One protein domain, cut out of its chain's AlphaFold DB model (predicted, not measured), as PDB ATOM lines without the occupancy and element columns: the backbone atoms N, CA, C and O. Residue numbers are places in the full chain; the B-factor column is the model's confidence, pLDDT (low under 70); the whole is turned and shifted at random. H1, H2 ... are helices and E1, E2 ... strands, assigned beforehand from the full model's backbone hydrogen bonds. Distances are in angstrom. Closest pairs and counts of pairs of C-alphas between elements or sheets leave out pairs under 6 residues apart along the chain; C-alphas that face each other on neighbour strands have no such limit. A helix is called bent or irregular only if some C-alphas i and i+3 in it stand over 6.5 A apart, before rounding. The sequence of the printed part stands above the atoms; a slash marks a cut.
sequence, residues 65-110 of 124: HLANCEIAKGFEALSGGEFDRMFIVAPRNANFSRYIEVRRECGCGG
ATOM      1  N   HIS A  65      18.842 -24.970  31.795       85.06
ATOM      2  CA  HIS A  65      18.707 -23.715  32.533       85.06
ATOM      3  C   HIS A  65      17.276 -23.144  32.544       85.06
ATOM      4  O   HIS A  65      16.937 -22.370  33.437       85.06
ATOM      5  N   LEU A  66      16.411 -23.534  31.597       86.00
ATOM      6  CA  LEU A  66      15.011 -23.103  31.575       86.00
ATOM      7  C   LEU A  66      14.208 -23.631  32.767       86.00
ATOM      8  O   LEU A  66      13.194 -23.028  33.113       86.00
ATOM      9  N   ALA A  67      14.666 -24.714  33.402       89.50
ATOM     10  CA  ALA A  67      14.073 -25.256  34.620       89.50
ATOM     11  C   ALA A  67      14.674 -24.671  35.909       89.50
ATOM     12  O   ALA A  67      14.293 -25.106  36.991       89.50
ATOM     13  N   ASN A  68      15.616 -23.718  35.845       91.44
ATOM     14  CA  ASN A  68      16.312 -23.224  37.042       91.44
ATOM     15  C   ASN A  68      15.355 -22.638  38.086       91.44
ATOM     16  O   ASN A  68      15.560 -22.840  39.281       91.44
ATOM     17  N   CYS A  69      14.297 -21.950  37.648       92.50
ATOM     18  CA  CYS A  69      13.280 -21.416  38.551       92.50
ATOM     19  C   CYS A  69      12.530 -22.538  39.281       92.50
ATOM     20  O   CYS A  69      12.371 -22.477  40.497       92.50
ATOM     21  N   GLU A  70      12.102 -23.578  38.566       94.44
ATOM     22  CA  GLU A  70      11.412 -24.729  39.155       94.44
ATOM     23  C   GLU A  70      12.351 -25.550  40.041       94.44
ATOM     24  O   GLU A  70      11.941 -26.029  41.094       94.44
ATOM     25  N   ILE A  71      13.627 -25.667  39.664       93.25
ATOM     26  CA  ILE A  71      14.669 -26.316  40.466       93.25
ATOM     27  C   ILE A  71      14.872 -25.577  41.789       93.25
ATOM     28  O   ILE A  71      14.867 -26.209  42.845       93.25
ATOM     29  N   ALA A  72      15.006 -24.249  41.745       93.19
ATOM     30  CA  ALA A  72      15.150 -23.425  42.941       93.19
ATOM     31  C   ALA A  72      13.934 -23.577  43.868       93.19
ATOM     32  O   ALA A  72      14.107 -23.909  45.039       93.19
ATOM     33  N   LYS A  73      12.714 -23.455  43.326       94.12
ATOM     34  CA  LYS A  73      11.468 -23.661  44.085       94.12
ATOM     35  C   LYS A  73      11.343 -25.081  44.643       94.12
ATOM     36  O   LYS A  73      10.900 -25.271  45.770       94.12
ATOM     37  N   GLY A  74      11.746 -26.097  43.880       94.00
ATOM     38  CA  GLY A  74      11.740 -27.487  44.333       94.00
ATOM     39  C   GLY A  74      12.678 -27.711  45.516       94.00
ATOM     40  O   GLY A  74      12.324 -28.403  46.470       94.00
ATOM     41  N   PHE A  75      13.858 -27.092  45.492       93.44
ATOM     42  CA  PHE A  75      14.781 -27.135  46.620       93.44
ATOM     43  C   PHE A  75      14.306 -26.314  47.819       93.44
ATOM     44  O   PHE A  75      14.493 -26.763  48.951       93.44
ATOM     45  N   GLU A  76      13.684 -25.159  47.598       92.69
ATOM     46  CA  GLU A  76      13.035 -24.370  48.649       92.69
ATOM     47  C   GLU A  76      11.976 -25.210  49.373       92.69
ATOM     48  O   GLU A  76      12.070 -25.391  50.586       92.69
ATOM     49  N   ALA A  77      11.073 -25.851  48.625       92.56
ATOM     50  CA  ALA A  77      10.036 -26.715  49.182       92.56
ATOM     51  C   ALA A  77      10.612 -27.897  49.990       92.56
ATOM     52  O   ALA A  77      10.141 -28.188  51.086       92.56
ATOM     53  N   LEU A  78      11.681 -28.537  49.497       92.88
ATOM     54  CA  LEU A  78      12.386 -29.598  50.234       92.88
ATOM     55  C   LEU A  78      13.056 -29.098  51.522       92.88
ATOM     56  O   LEU A  78      13.247 -29.870  52.457       92.88
ATOM     57  N   SER A  79      13.429 -27.817  51.585       90.12
ATOM     58  CA  SER A  79      14.128 -27.256  52.750       90.12
ATOM     59  C   SER A  79      13.205 -27.102  53.964       90.12
ATOM     60  O   SER A  79      13.700 -27.017  55.083       90.12
ATOM     61  N   GLY A  80      11.881 -27.138  53.761       86.12
ATOM     62  CA  GLY A  80      10.889 -27.149  54.839       86.12
ATOM     63  C   GLY A  80      10.826 -28.461  55.633       86.12
ATOM     64  O   GLY A  80      10.263 -28.482  56.721       86.12
ATOM     65  N   GLY A  81      11.400 -29.561  55.124       86.56
ATOM     66  CA  GLY A  81      11.504 -30.836  55.849       86.56
ATOM     67  C   GLY A  81      10.207 -31.649  55.980       86.56
ATOM     68  O   GLY A  81      10.232 -32.738  56.547       86.56
ATOM     69  N   GLU A  82       9.085 -31.173  55.435       91.25
ATOM     70  CA  GLU A  82       7.790 -31.876  55.481       91.25
ATOM     71  C   GLU A  82       7.760 -33.156  54.623       91.25
ATOM     72  O   GLU A  82       6.963 -34.062  54.867       91.25
ATOM     73  N   PHE A  83       8.623 -33.231  53.607       93.44
ATOM     74  CA  PHE A  83       8.782 -34.356  52.688       93.44
ATOM     75  C   PHE A  83      10.202 -34.366  52.105       93.44
ATOM     76  O   PHE A  83      10.915 -33.367  52.148       93.44
ATOM     77  N   ASP A  84      10.619 -35.499  51.538       92.94
ATOM     78  CA  ASP A  84      12.000 -35.729  51.094       92.94
ATOM     79  C   ASP A  84      12.134 -36.014  49.591       92.94
ATOM     80  O   ASP A  84      13.235 -36.262  49.098       92.94
ATOM     81  N   ARG A  85      11.034 -35.999  48.833       95.56
ATOM     82  CA  ARG A  85      11.029 -36.302  47.397       95.56
ATOM     83  C   ARG A  85      10.239 -35.272  46.614       95.56
ATOM     84  O   ARG A  85       9.044 -35.098  46.832       95.56
ATOM     85  N   MET A  86      10.914 -34.646  45.659       96.44
ATOM     86  CA  MET A  86      10.351 -33.649  44.767       96.44
ATOM     87  C   MET A  86      10.607 -34.045  43.314       96.44
ATOM     88  O   MET A  86      11.729 -34.384  42.925       96.44
ATOM     89  N   PHE A  87       9.564 -33.985  42.496       97.19
ATOM     90  CA  PHE A  87       9.635 -34.295  41.075       97.19
ATOM     91  C   PHE A  87       9.227 -33.071  40.267       97.19
ATOM     92  O   PHE A  87       8.099 -32.615  40.371       97.19
ATOM     93  N   ILE A  88      10.113 -32.560  39.423       96.31
ATOM     94  CA  ILE A  88       9.738 -31.587  38.395       96.31
ATOM     95  C   ILE A  88       9.403 -32.392  37.151       96.31
ATOM     96  O   ILE A  88      10.262 -33.099  36.624       96.31
ATOM     97  N   VAL A  89       8.159 -32.337  36.691       96.12
ATOM     98  CA  VAL A  89       7.732 -33.101  35.517       96.12
ATOM     99  C   VAL A  89       7.613 -32.180  34.321       96.12
ATOM    100  O   VAL A  89       7.008 -31.119  34.412       96.12
ATOM    101  N   ALA A  90       8.182 -32.595  33.196       95.00
ATOM    102  CA  ALA A  90       8.121 -31.837  31.952       95.00
ATOM    103  C   ALA A  90       7.771 -32.751  30.775       95.00
ATOM    104  O   ALA A  90       8.016 -33.963  30.860       95.00
ATOM    105  N   PRO A  91       7.194 -32.218  29.682       93.75
ATOM    106  CA  PRO A  91       6.883 -33.007  28.501       93.75
ATOM    107  C   PRO A  91       8.101 -33.788  28.005       93.75
ATOM    108  O   PRO A  91       9.191 -33.244  27.810       93.75
ATOM    109  N   ARG A  92       7.910 -35.093  27.798       93.31
ATOM    110  CA  ARG A  92       8.933 -35.957  27.209       93.31
ATOM    111  C   ARG A  92       9.257 -35.489  25.791       93.31
ATOM    112  O   ARG A  92       8.353 -35.273  24.992       93.31
ATOM    113  N   ASN A  93      10.542 -35.434  25.459       90.88
ATOM    114  CA  ASN A  93      11.020 -35.191  24.097       90.88
ATOM    115  C   ASN A  93      12.220 -36.103  23.776       90.88
ATOM    116  O   ASN A  93      12.676 -36.868  24.631       90.88
ATOM    117  N   ALA A  94      12.725 -36.047  22.539       90.00
ATOM    118  CA  ALA A  94      13.827 -36.903  22.082       90.00
ATOM    119  C   ALA A  94      15.106 -36.744  22.930       90.00
ATOM    120  O   ALA A  94      15.799 -37.726  23.201       90.00
ATOM    121  N   ASN A  95      15.369 -35.527  23.409       89.38
ATOM    122  CA  ASN A  95      16.543 -35.166  24.202       89.38
ATOM    123  C   ASN A  95      16.315 -35.305  25.719       89.38
ATOM    124  O   ASN A  95      17.268 -35.237  26.495       89.38
ATOM    125  N   PHE A  96      15.075 -35.548  26.150       90.62
ATOM    126  CA  PHE A  96      14.685 -35.757  27.541       90.62
ATOM    127  C   PHE A  96      13.757 -36.967  27.656       90.62
ATOM    128  O   PHE A  96      12.530 -36.868  27.722       90.62
ATOM    129  N   SER A  97      14.377 -38.147  27.641       90.88
ATOM    130  CA  SER A  97      13.693 -39.444  27.631       90.88
ATOM    131  C   SER A  97      13.889 -40.264  28.909       90.88
ATOM    132  O   SER A  97      13.217 -41.286  29.072       90.88
ATOM    133  N   ARG A  98      14.773 -39.811  29.808       90.25
ATOM    134  CA  ARG A  98      15.087 -40.407  31.115       90.25
ATOM    135  C   ARG A  98      15.091 -39.321  32.187       90.25
ATOM    136  O   ARG A  98      15.302 -38.154  31.866       90.25
ATOM    137  N   TYR A  99      14.857 -39.711  33.438       91.69
ATOM    138  CA  TYR A  99      14.925 -38.757  34.540       91.69
ATOM    139  C   TYR A  99      16.360 -38.253  34.743       91.69
ATOM    140  O   TYR A  99      17.326 -38.972  34.475       91.69
ATOM    141  N   ILE A 100      16.477 -37.028  35.244       90.31
ATOM    142  CA  ILE A 100      17.735 -36.391  35.632       90.31
ATOM    143  C   ILE A 100      17.650 -36.113  37.131       90.31
ATOM    144  O   ILE A 100      16.723 -35.451  37.595       90.31
ATOM    145  N   GLU A 101      18.591 -36.649  37.899       92.00
ATOM    146  CA  GLU A 101      18.734 -36.309  39.314       92.00
ATOM    147  C   GLU A 101      19.435 -34.954  39.439       92.00
ATOM    148  O   GLU A 101      20.487 -34.745  38.837       92.00
ATOM    149  N   VAL A 102      18.851 -34.039  40.213       90.19
ATOM    150  CA  VAL A 102      19.439 -32.724  40.483       90.19
ATOM    151  C   VAL A 102      19.968 -32.720  41.904       90.19
ATOM    152  O   VAL A 102      19.223 -32.957  42.855       90.19
ATOM    153  N   ARG A 103      21.263 -32.449  42.051       85.94
ATOM    154  CA  ARG A 103      21.947 -32.425  43.346       85.94
ATOM    155  C   ARG A 103      22.279 -30.994  43.746       85.94
ATOM    156  O   ARG A 103      22.669 -30.195  42.900       85.94
ATOM    157  N   ARG A 104      22.150 -30.697  45.040       79.81
ATOM    158  CA  ARG A 104      22.736 -29.499  45.654       79.81
ATOM    159  C   ARG A 104      24.205 -29.760  45.970       79.81
ATOM    160  O   ARG A 104      24.539 -30.836  46.461       79.81
ATOM    161  N   GLU A 105      25.057 -28.763  45.755       73.50
ATOM    162  CA  GLU A 105      26.485 -28.827  46.111       73.50
ATOM    163  C   GLU A 105      26.700 -29.059  47.614       73.50
ATOM    164  O   GLU A 105      27.628 -29.754  48.010       73.50
ATOM    165  N   CYS A 106      25.799 -28.546  48.458       68.00
ATOM    166  CA  CYS A 106      25.879 -28.663  49.915       68.00
ATOM    167  C   CYS A 106      25.337 -29.984  50.495       68.00
ATOM    168  O   CYS A 106      25.324 -30.145  51.711       68.00
ATOM    169  N   GLY A 107      24.872 -30.929  49.664       61.12
ATOM    170  CA  GLY A 107      24.432 -32.258  50.120       61.12
ATOM    171  C   GLY A 107      23.224 -32.277  51.072       61.12
ATOM    172  O   GLY A 107      22.916 -33.324  51.639       61.12
ATOM    173  N   CYS A 108      22.539 -31.146  51.270       60.50
ATOM    174  CA  CYS A 108      21.391 -31.055  52.168       60.50
ATOM    175  C   CYS A 108      20.212 -31.903  51.658       60.50
ATOM    176  O   CYS A 108      19.966 -31.970  50.453       60.50
ATOM    177  N   GLY A 109      19.519 -32.546  52.604       69.56
ATOM    178  CA  GLY A 109      18.583 -33.649  52.382       69.56
ATOM    179  C   GLY A 109      17.440 -33.394  51.391       69.56
ATOM    180  O   GLY A 109      17.056 -32.262  51.098       69.56
ATOM    181  N   GLY A 110      16.893 -34.503  50.893       82.44
ATOM    182  CA  GLY A 110      15.826 -34.545  49.896       82.44
ATOM    183  C   GLY A 110      16.327 -34.865  48.483       82.44
ATOM    184  O   GLY A 110      17.435 -34.511  48.089       82.44
TER     185      GLY A 110
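This is residues 65 to 110 of the 124 residues of an uncharacterized protein of Campylobacter showae CC57C (UniProt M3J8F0). One helix, H1, has a long strand, E1, alongside it that runs back past it, and a short strand, E2, completes a loose triangle with these two. Residues 91 to 98, of which 91 is the last residue of E1, stick out at one end of the long axis before the backbone folds back into E2. The printed part has 46 residues, with one named helix and two named strands in the order H1, E1, E2; the class is mixed, helices and strands, and each strand pairs with no named strand. The whole is only just loose, close to compact, with a radius of gyration of the C-alphas of 11.6 A, and its outline is elongated, spanning 34 by 19 by 17 A.

Start with the helix H1, residues 65 to 79, and look across to E1, residues 85 to 91. Between these two you will find 7 pairs of C-alphas within 8 A, the closest being those of Gly 74 and Met 86, 6.3 A apart, and their centres are 10.3 A apart. Now look from H1 to E2, residues 100 to 102: there is 1 pair of C-alphas within 8 A, that of Ile 71 and Val 102 at 8.0 A, and the centres are 11.7 A apart. E1 and E2 are near each other, with no pair of C-alphas within 8 A but 5 pairs within 10 A. Along the backbone of H1, 9 of 11 O i to N i+4 pairs are within hydrogen-bond range.

Find C-alpha 65 at (18.707, -23.715, 32.533); from there H1 runs 21.0 A to C-alpha 79 at (14.128, -27.256, 52.750). It is irregular: C-alphas 66 and 69 are 7.4 A apart, against about 5 A in a regular helix. A tight link of 5 residues leads to C-alpha 85 at (11.029, -36.302, 47.397), where E1 begins, and z falls from there to 28.501 at C-alpha 91, 19.6 A away. After a short link of 8 residues, find E2, which ends at C-alpha 102 at (19.439, -32.724, 40.483).

The two C-alphas farthest apart are those of Gly 81 and Ala 94, 34.4 A. Residues 91 to 98 stand free; without them the body has 38 residues and spans 25 by 19 by 18 A. The printed part has no cut, and neither link between named elements is long. The mean pLDDT of the printed part is 88.6; look for the low confidence, under 70, at residues 106 to 109.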